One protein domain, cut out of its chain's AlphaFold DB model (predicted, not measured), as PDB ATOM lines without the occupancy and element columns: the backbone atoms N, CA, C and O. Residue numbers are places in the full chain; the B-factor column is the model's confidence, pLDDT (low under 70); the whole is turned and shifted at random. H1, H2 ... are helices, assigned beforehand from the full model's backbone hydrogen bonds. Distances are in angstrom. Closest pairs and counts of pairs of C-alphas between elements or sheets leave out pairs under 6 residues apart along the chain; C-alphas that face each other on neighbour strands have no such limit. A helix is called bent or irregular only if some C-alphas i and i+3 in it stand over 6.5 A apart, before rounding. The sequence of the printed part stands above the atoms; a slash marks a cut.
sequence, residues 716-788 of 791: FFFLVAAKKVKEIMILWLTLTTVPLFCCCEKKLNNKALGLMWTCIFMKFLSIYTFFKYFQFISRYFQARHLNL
ATOM      1  N   PHE A 716     109.478 153.719 183.399       83.62
ATOM      2  CA  PHE A 716     109.133 153.508 184.805       83.62
ATOM      3  C   PHE A 716     109.794 152.241 185.371       83.62
ATOM      4  O   PHE A 716     110.430 152.299 186.428       83.62
ATOM      5  N   PHE A 717     109.718 151.113 184.658       81.69
ATOM      6  CA  PHE A 717     110.408 149.883 185.054       81.69
ATOM      7  C   PHE A 717     111.929 150.061 185.082       81.69
ATOM      8  O   PHE A 717     112.566 149.609 186.036       81.69
ATOM      9  N   PHE A 718     112.513 150.778 184.119       83.19
ATOM     10  CA  PHE A 718     113.938 151.102 184.098       83.19
ATOM     11  C   PHE A 718     114.352 151.974 185.292       83.19
ATOM     12  O   PHE A 718     115.353 151.678 185.939       83.19
ATOM     13  N   LEU A 719     113.571 152.992 185.667       81.81
ATOM     14  CA  LEU A 719     113.840 153.832 186.843       81.81
ATOM     15  C   LEU A 719     113.708 153.053 188.163       81.81
ATOM     16  O   LEU A 719     114.528 153.225 189.072       81.81
ATOM     17  N   VAL A 720     112.721 152.159 188.275       84.12
ATOM     18  CA  VAL A 720     112.575 151.251 189.427       84.12
ATOM     19  C   VAL A 720     113.746 150.265 189.497       84.12
ATOM     20  O   VAL A 720     114.320 150.075 190.574       84.12
ATOM     21  N   ALA A 721     114.155 149.693 188.361       83.00
ATOM     22  CA  ALA A 721     115.311 148.811 188.254       83.00
ATOM     23  C   ALA A 721     116.613 149.547 188.601       83.00
ATOM     24  O   ALA A 721     117.351 149.078 189.460       83.00
ATOM     25  N   ALA A 722     116.864 150.733 188.046       79.62
ATOM     26  CA  ALA A 722     118.034 151.559 188.337       79.62
ATOM     27  C   ALA A 722     118.107 151.949 189.822       79.62
ATOM     28  O   ALA A 722     119.174 151.887 190.436       79.62
ATOM     29  N   LYS A 723     116.966 152.271 190.451       82.44
ATOM     30  CA  LYS A 723     116.894 152.498 191.900       82.44
ATOM     31  C   LYS A 723     117.238 151.234 192.694       82.44
ATOM     32  O   LYS A 723     117.996 151.321 193.660       82.44
ATOM     33  N   LYS A 724     116.744 150.060 192.283       84.25
ATOM     34  CA  LYS A 724     117.073 148.779 192.928       84.25
ATOM     35  C   LYS A 724     118.529 148.373 192.724       84.25
ATOM     36  O   LYS A 724     119.168 147.972 193.689       84.25
ATOM     37  N   VAL A 725     119.085 148.566 191.531       83.56
ATOM     38  CA  VAL A 725     120.512 148.384 191.231       83.56
ATOM     39  C   VAL A 725     121.359 149.330 192.082       83.56
ATOM     40  O   VAL A 725     122.347 148.884 192.649       83.56
ATOM     41  N   LYS A 726     120.953 150.592 192.283       83.62
ATOM     42  CA  LYS A 726     121.641 151.526 193.193       83.62
ATOM     43  C   LYS A 726     121.582 151.075 194.658       83.62
ATOM     44  O   LYS A 726     122.606 151.109 195.334       83.62
ATOM     45  N   GLU A 727     120.423 150.631 195.145       84.88
ATOM     46  CA  GLU A 727     120.275 150.066 196.498       84.88
ATOM     47  C   GLU A 727     121.160 148.817 196.685       84.88
ATOM     48  O   GLU A 727     121.887 148.721 197.676       84.88
ATOM     49  N   ILE A 728     121.168 147.904 195.706       82.50
ATOM     50  CA  ILE A 728     122.012 146.701 195.690       82.50
ATOM     51  C   ILE A 728     123.496 147.072 195.624       82.50
ATOM     52  O   ILE A 728     124.278 146.532 196.395       82.50
ATOM     53  N   MET A 729     123.902 148.005 194.760       82.00
ATOM     54  CA  MET A 729     125.302 148.401 194.582       82.00
ATOM     55  C   MET A 729     125.861 149.106 195.824       82.00
ATOM     56  O   MET A 729     127.000 148.846 196.200       82.00
ATOM     57  N   ILE A 730     125.061 149.931 196.512       83.75
ATOM     58  CA  ILE A 730     125.436 150.513 197.811       83.75
ATOM     59  C   ILE A 730     125.577 149.408 198.866       83.75
ATOM     60  O   ILE A 730     126.588 149.363 199.568       83.75
ATOM     61  N   LEU A 731     124.612 148.484 198.951       85.50
ATOM     62  CA  LEU A 731     124.681 147.345 199.870       85.50
ATOM     63  C   LEU A 731     125.952 146.513 199.617       85.50
ATOM     64  O   LEU A 731     126.696 146.223 200.551       85.50
ATOM     65  N   TRP A 732     126.249 146.204 198.354       83.06
ATOM     66  CA  TRP A 732     127.432 145.451 197.936       83.06
ATOM     67  C   TRP A 732     128.732 146.192 198.252       83.06
ATOM     68  O   TRP A 732     129.653 145.580 198.784       83.06
ATOM     69  N   LEU A 733     128.791 147.505 198.001       85.81
ATOM     70  CA  LEU A 733     129.938 148.346 198.344       85.81
ATOM     71  C   LEU A 733     130.190 148.353 199.857       85.81
ATOM     72  O   LEU A 733     131.336 148.232 200.281       85.81
ATOM     73  N   THR A 734     129.147 148.419 200.694       83.38
ATOM     74  CA  THR A 734     129.321 148.282 202.154       83.38
ATOM     75  C   THR A 734     129.784 146.873 202.553       83.38
ATOM     76  O   THR A 734     130.666 146.738 203.398       83.38
ATOM     77  N   LEU A 735     129.275 145.826 201.896       84.38
ATOM     78  CA  LEU A 735     129.661 144.428 202.133       84.38
ATOM     79  C   LEU A 735     131.079 144.074 201.659       84.38
ATOM     80  O   LEU A 735     131.653 143.122 202.183       84.38
ATOM     81  N   THR A 736     131.662 144.804 200.705       81.06
ATOM     82  CA  THR A 736     133.062 144.617 200.277       81.06
ATOM     83  C   THR A 736     134.036 145.521 201.030       81.06
ATOM     84  O   THR A 736     135.134 145.078 201.362       81.06
ATOM     85  N   THR A 737     133.649 146.759 201.356       81.06
ATOM     86  CA  THR A 737     134.527 147.708 202.068       81.06
ATOM     87  C   THR A 737     134.673 147.401 203.557       81.06
ATOM     88  O   THR A 737     135.786 147.495 204.071       81.06
ATOM     89  N   VAL A 738     133.613 146.980 204.260       81.88
ATOM     90  CA  VAL A 738     133.698 146.689 205.706       81.88
ATOM     91  C   VAL A 738     134.706 145.569 206.030       81.88
ATOM     92  O   VAL A 738     135.536 145.783 206.918       81.88
ATOM     93  N   PRO A 739     134.737 144.420 205.320       76.06
ATOM     94  CA  PRO A 739     135.779 143.410 205.522       76.06
ATOM     95  C   PRO A 739     137.187 143.915 205.189       76.06
ATOM     96  O   PRO A 739     138.122 143.591 205.914       76.06
ATOM     97  N   LEU A 740     137.347 144.733 204.139       72.69
ATOM     98  CA  LEU A 740     138.647 145.311 203.779       72.69
ATOM     99  C   LEU A 740     139.205 146.189 204.906       72.69
ATOM    100  O   LEU A 740     140.320 145.943 205.362       72.69
ATOM    101  N   PHE A 741     138.411 147.132 205.424       75.69
ATOM    102  CA  PHE A 741     138.812 147.963 206.565       75.69
ATOM    103  C   PHE A 741     139.115 147.129 207.820       75.69
ATOM    104  O   PHE A 741     140.116 147.373 208.486       75.69
ATOM    105  N   CYS A 742     138.304 146.109 208.119       74.69
ATOM    106  CA  CYS A 742     138.500 145.258 209.298       74.69
ATOM    107  C   CYS A 742     139.735 144.332 209.183       74.69
ATOM    108  O   CYS A 742     140.317 143.938 210.196       74.69
ATOM    109  N   CYS A 743     140.174 144.014 207.962       68.69
ATOM    110  CA  CYS A 743     141.411 143.274 207.709       68.69
ATOM    111  C   CYS A 743     142.676 144.145 207.818       68.69
ATOM    112  O   CYS A 743     143.722 143.619 208.193       68.69
ATOM    113  N   CYS A 744     142.608 145.452 207.533       66.31
ATOM    114  CA  CYS A 744     143.784 146.335 207.520       66.31
ATOM    115  C   CYS A 744     144.475 146.519 208.885       66.31
ATOM    116  O   CYS A 744     145.677 146.772 208.914       66.31
ATOM    117  N   GLU A 745     143.770 146.366 210.012       71.75
ATOM    118  CA  GLU A 745     144.376 146.494 211.352       71.75
ATOM    119  C   GLU A 745     145.227 145.281 211.773       71.75
ATOM    120  O   GLU A 745     145.986 145.355 212.742       71.75
ATOM    121  N   LYS A 746     145.119 144.143 211.074       71.94
ATOM    122  CA  LYS A 746     145.832 142.907 211.427       71.94
ATOM    123  C   LYS A 746     146.900 142.598 210.386       71.94
ATOM    124  O   LYS A 746     146.628 142.592 209.190       71.94
ATOM    125  N   LYS A 747     148.113 142.266 210.850       78.38
ATOM    126  CA  LYS A 747     149.225 141.779 210.012       78.38
ATOM    127  C   LYS A 747     148.882 140.416 209.392       78.38
ATOM    128  O   LYS A 747     149.302 139.370 209.881       78.38
ATOM    129  N   LEU A 748     148.083 140.433 208.330       72.50
ATOM    130  CA  LEU A 748     147.742 139.267 207.525       72.50
ATOM    131  C   LEU A 748     148.934 138.861 206.653       72.50
ATOM    132  O   LEU A 748     149.563 139.698 206.013       72.50
ATOM    133  N   ASN A 749     149.219 137.559 206.601       83.88
ATOM    134  CA  ASN A 749     150.245 137.011 205.714       83.88
ATOM    135  C   ASN A 749     149.940 137.354 204.247       83.88
ATOM    136  O   ASN A 749     148.804 137.187 203.801       83.88
ATOM    137  N   ASN A 750     150.967 137.713 203.468       84.56
ATOM    138  CA  ASN A 750     150.840 138.142 202.065       84.56
ATOM    139  C   ASN A 750     150.024 137.170 201.181       84.56
ATOM    140  O   ASN A 750     149.323 137.604 200.269       84.56
ATOM    141  N   LYS A 751     150.042 135.861 201.486       83.56
ATOM    142  CA  LYS A 751     149.213 134.838 200.814       83.56
ATOM    143  C   LYS A 751     147.700 135.098 200.946       83.56
ATOM    144  O   LYS A 751     146.966 134.904 199.984       83.56
ATOM    145  N   ALA A 752     147.234 135.566 202.107       84.31
ATOM    146  CA  ALA A 752     145.831 135.924 202.326       84.31
ATOM    147  C   ALA A 752     145.450 137.218 201.586       84.31
ATOM    148  O   ALA A 752     144.343 137.321 201.061       84.31
ATOM    149  N   LEU A 753     146.383 138.173 201.484       84.62
ATOM    150  CA  LEU A 753     146.183 139.400 200.708       84.62
ATOM    151  C   LEU A 753     145.981 139.086 199.215       84.62
ATOM    152  O   LEU A 753     145.061 139.618 198.599       84.62
ATOM    153  N   GLY A 754     146.786 138.171 198.658       89.75
ATOM    154  CA  GLY A 754     146.644 137.695 197.277       89.75
ATOM    155  C   GLY A 754     145.292 137.025 197.004       89.75
ATOM    156  O   GLY A 754     144.656 137.335 196.000       89.75
ATOM    157  N   LEU A 755     144.812 136.176 197.922       87.94
ATOM    158  CA  LEU A 755     143.485 135.551 197.818       87.94
ATOM    159  C   LEU A 755     142.336 136.569 197.899       87.94
ATOM    160  O   LEU A 755     141.363 136.444 197.159       87.94
ATOM    161  N   MET A 756     142.440 137.609 198.734       85.69
ATOM    162  CA  MET A 756     141.441 138.687 198.712       85.69
ATOM    163  C   MET A 756     141.475 139.461 197.387       85.69
ATOM    164  O   MET A 756     140.416 139.735 196.824       85.69
ATOM    165  N   TRP A 757     142.662 139.762 196.850       87.06
ATOM    166  CA  TRP A 757     142.803 140.447 195.562       87.06
ATOM    167  C   TRP A 757     142.225 139.651 194.389       87.06
ATOM    168  O   TRP A 757     141.517 140.237 193.571       87.06
ATOM    169  N   THR A 758     142.436 138.333 194.308       90.50
ATOM    170  CA  THR A 758     141.831 137.514 193.239       90.50
ATOM    171  C   THR A 758     140.313 137.408 193.384       90.50
ATOM    172  O   THR A 758     139.601 137.532 192.385       90.50
ATOM    173  N   CYS A 759     139.782 137.283 194.606       87.88
ATOM    174  CA  CYS A 759     138.336 137.334 194.850       87.88
ATOM    175  C   CYS A 759     137.715 138.690 194.469       87.88
ATOM    176  O   CYS A 759     136.602 138.725 193.941       87.88
ATOM    177  N   ILE A 760     138.418 139.801 194.711       85.75
ATOM    178  CA  ILE A 760     137.994 141.150 194.307       85.75
ATOM    179  C   ILE A 760     138.059 141.300 192.782       85.75
ATOM    180  O   ILE A 760     137.098 141.779 192.183       85.75
ATOM    181  N   PHE A 761     139.132 140.833 192.141       90.62
ATOM    182  CA  PHE A 761     139.300 140.889 190.688       90.62
ATOM    183  C   PHE A 761     138.211 140.104 189.943       90.62
ATOM    184  O   PHE A 761     137.553 140.661 189.070       90.62
ATOM    185  N   MET A 762     137.938 138.854 190.342       91.88
ATOM    186  CA  MET A 762     136.848 138.050 189.766       91.88
ATOM    187  C   MET A 762     135.478 138.728 189.935       91.88
ATOM    188  O   MET A 762     134.637 138.689 189.036       91.88
ATOM    189  N   LYS A 763     135.267 139.409 191.066       84.56
ATOM    190  CA  LYS A 763     134.059 140.196 191.331       84.56
ATOM    191  C   LYS A 763     133.938 141.437 190.440       84.56
ATOM    192  O   LYS A 763     132.850 141.692 189.928       84.56
ATOM    193  N   PHE A 764     135.027 142.167 190.201       86.94
ATOM    194  CA  PHE A 764     135.044 143.265 189.227       86.94
ATOM    195  C   PHE A 764     134.831 142.767 187.794       86.94
ATOM    196  O   PHE A 764     134.063 143.378 187.056       86.94
ATOM    197  N   LEU A 765     135.434 141.635 187.416       91.50
ATOM    198  CA  LEU A 765     135.268 141.032 186.094       91.50
ATOM    199  C   LEU A 765     133.807 140.620 185.838       91.50
ATOM    200  O   LEU A 765     133.270 140.920 184.776       91.50
ATOM    201  N   SER A 766     133.135 140.032 186.834       89.25
ATOM    202  CA  SER A 766     131.701 139.705 186.773       89.25
ATOM    203  C   SER A 766     130.795 140.938 186.648       89.25
ATOM    204  O   SER A 766     129.759 140.868 185.989       89.25
ATOM    205  N   ILE A 767     131.155 142.065 187.271       84.00
ATOM    206  CA  ILE A 767     130.420 143.329 187.117       84.00
ATOM    207  C   ILE A 767     130.668 143.918 185.721       84.00
ATOM    208  O   ILE A 767     129.731 144.373 185.067       84.00
ATOM    209  N   TYR A 768     131.909 143.870 185.233       89.00
ATOM    210  CA  TYR A 768     132.280 144.359 183.905       89.00
ATOM    211  C   TYR A 768     131.560 143.599 182.782       89.00
ATOM    212  O   TYR A 768     131.013 144.228 181.873       89.00
ATOM    213  N   THR A 769     131.494 142.264 182.852       89.38
ATOM    214  CA  THR A 769     130.760 141.459 181.863       89.38
ATOM    215  C   THR A 769     129.255 141.722 181.910       89.38
ATOM    216  O   THR A 769     128.644 141.844 180.851       89.38
ATOM    217  N   PHE A 770     128.666 141.921 183.096       89.25
ATOM    218  CA  PHE A 770     127.265 142.339 183.225       89.25
ATOM    219  C   PHE A 770     127.000 143.707 182.568       89.25
ATOM    220  O   PHE A 770     126.068 143.836 181.776       89.25
ATOM    221  N   PHE A 771     127.848 144.715 182.812       84.50
ATOM    222  CA  PHE A 771     127.722 146.020 182.149       84.50
ATOM    223  C   PHE A 771     127.918 145.932 180.628       84.50
ATOM    224  O   PHE A 771     127.202 146.607 179.888       84.50
ATOM    225  N   LYS A 772     128.831 145.084 180.138       88.75
ATOM    226  CA  LYS A 772     129.002 144.845 178.695       88.75
ATOM    227  C   LYS A 772     127.790 144.162 178.063       88.75
ATOM    228  O   LYS A 772     127.376 144.568 176.980       88.75
ATOM    229  N   TYR A 773     127.186 143.196 178.750       89.31
ATOM    230  CA  TYR A 773     125.947 142.556 178.312       89.31
ATOM    231  C   TYR A 773     124.772 143.549 178.283       89.31
ATOM    232  O   TYR A 773     124.018 143.587 177.313       89.31
ATOM    233  N   PHE A 774     124.671 144.440 179.277       84.50
ATOM    234  CA  PHE A 774     123.668 145.507 179.274       84.50
ATOM    235  C   PHE A 774     123.881 146.522 178.134       84.50
ATOM    236  O   PHE A 774     122.926 146.882 177.450       84.50
ATOM    237  N   GLN A 775     125.129 146.933 177.860       86.25
ATOM    238  CA  GLN A 775     125.461 147.771 176.694       86.25
ATOM    239  C   GLN A 775     125.070 147.099 175.368       86.25
ATOM    240  O   GLN A 775     124.573 147.774 174.467       86.25
ATOM    241  N   PHE A 776     125.268 145.783 175.246       90.75
ATOM    242  CA  PHE A 776     124.870 145.015 174.066       90.75
ATOM    243  C   PHE A 776     123.344 144.999 173.880       90.75
ATOM    244  O   PHE A 776     122.866 145.325 172.797       90.75
ATOM    245  N   ILE A 777     122.578 144.717 174.942       87.12
ATOM    246  CA  ILE A 777     121.106 144.768 174.914       87.12
ATOM    247  C   ILE A 777     120.606 146.169 174.536       87.12
ATOM    248  O   ILE A 777     119.741 146.296 173.673       87.12
ATOM    249  N   SER A 778     121.176 147.225 175.126       82.50
ATOM    250  CA  SER A 778     120.786 148.608 174.822       82.50
ATOM    251  C   SER A 778     121.002 148.955 173.344       82.50
ATOM    252  O   SER A 778     120.124 149.548 172.724       82.50
ATOM    253  N   ARG A 779     122.136 148.541 172.758       88.62
ATOM    254  CA  ARG A 779     122.421 148.726 171.325       88.62
ATOM    255  C   ARG A 779     121.507 147.892 170.429       88.62
ATOM    256  O   ARG A 779     121.105 148.374 169.377       88.62
ATOM    257  N   TYR A 780     121.152 146.674 170.841       89.12
ATOM    258  CA  TYR A 780     120.215 145.823 170.103       89.12
ATOM    259  C   TYR A 780     118.812 146.447 170.025       89.12
ATOM    260  O   TYR A 780     118.223 146.486 168.948       89.12
ATOM    261  N   PHE A 781     118.297 146.999 171.131       84.38
ATOM    262  CA  PHE A 781     117.023 147.726 171.112       84.38
ATOM    263  C   PHE A 781     117.094 149.016 170.287       84.38
ATOM    264  O   PHE A 781     116.182 149.271 169.507       84.38
ATOM    265  N   GLN A 782     118.183 149.786 170.388       85.38
ATOM    266  CA  GLN A 782     118.372 151.006 169.594       85.38
ATOM    267  C   GLN A 782     118.412 150.711 168.082       85.38
ATOM    268  O   GLN A 782     117.710 151.359 167.314       85.38
ATOM    269  N   ALA A 783     119.150 149.681 167.658       86.00
ATOM    270  CA  ALA A 783     119.173 149.236 166.262       86.00
ATOM    271  C   ALA A 783     117.806 148.712 165.780       86.00
ATOM    272  O   ALA A 783     117.456 148.879 164.615       86.00
ATOM    273  N   ARG A 784     117.009 148.102 166.667       86.12
ATOM    274  CA  ARG A 784     115.646 147.666 166.337       86.12
ATOM    275  C   ARG A 784     114.659 148.834 166.211       86.12
ATOM    276  O   ARG A 784     113.742 148.718 165.410       86.12
ATOM    277  N   HIS A 785     114.852 149.924 166.956       78.81
ATOM    278  CA  HIS A 785     114.053 151.150 166.828       78.81
ATOM    279  C   HIS A 785     114.340 151.863 165.500       78.81
ATOM    280  O   HIS A 785     113.420 152.144 164.743       78.81
ATOM    281  N   LEU A 786     115.622 152.021 165.153       81.44
ATOM    282  CA  LEU A 786     116.046 152.609 163.876       81.44
ATOM    283  C   LEU A 786     115.525 151.814 162.660       81.44
ATOM    284  O   LEU A 786     115.173 152.402 161.644       81.44
ATOM    285  N   ASN A 787     115.406 150.486 162.767       78.56
ATOM    286  CA  ASN A 787     114.790 149.646 161.728       78.56
ATOM    287  C   ASN A 787     113.246 149.697 161.693       78.56
ATOM    288  O   ASN A 787     112.660 149.119 160.783       78.56
ATOM    289  N   LEU A 788     112.596 150.330 162.676       68.12
ATOM    290  CA  LEU A 788     111.153 150.617 162.694       68.12
ATOM    291  C   LEU A 788     110.846 152.040 162.203       68.12
ATOM    292  O   LEU A 788     109.781 152.261 161.654       68.12
TER     293      LEU A 788
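Overview. This is residues 716 to 788 of the 791 residues of the protein "RUN domain-containing protein" of Reticulomyxa filosa (UniProt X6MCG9). Picture a long, open U: the long helix H2 makes one side, the shorter helix H1 makes the other, and residues 745 to 749 form the turn at one end. The two helices run side by side with a gap between them, and H2 reaches farther from the turn than H1 does. The printed part has 73 residues with two named helices, H1 then H2 along the chain, and no named strand; its class is all helix. It is extended, with a radius of gyration of the C-alphas of 18.1 A and spans of 61 by 23 by 8 A.

Along the chain. Find C-alpha 750 at (150.840, 138.142, 202.065); from there H2, residues 750 to 786, runs 53.6 A to C-alpha 786 at (116.046, 152.609, 163.876). Then go to C-alpha 716 at (109.133, 153.508, 184.805), where H1, residues 716 to 744, begins; it is 42.0 A long from first to last C-alpha. H1 is neither bent nor irregular, but only just: C-alphas 736 and 739 are 6.0 A apart.

Arrangement. Look from H2 across to H1: the two are apart, but only just, with their closest C-alphas 8.5 A from each other. A tight link of 5 residues joins them. Residues 716 to 735 of H1 stand free, and so do residues 761 to 788, of which 761 to 786 belong to H2. In H2 every O i to N i+4 pair is within hydrogen-bond range; in H1 23 of 25 are.

Size, cuts and confidence. The two C-alphas farthest apart are those of Lys 747 and Leu 788, at 61.4 A, while those of Phe 716 and Leu 788, the first and last printed, are 22.4 A apart. The printed part has no cut. In the B-factor column of this model you will find a mean pLDDT of 83.3 for the printed part, with residues 743, 744 and 788 under 70.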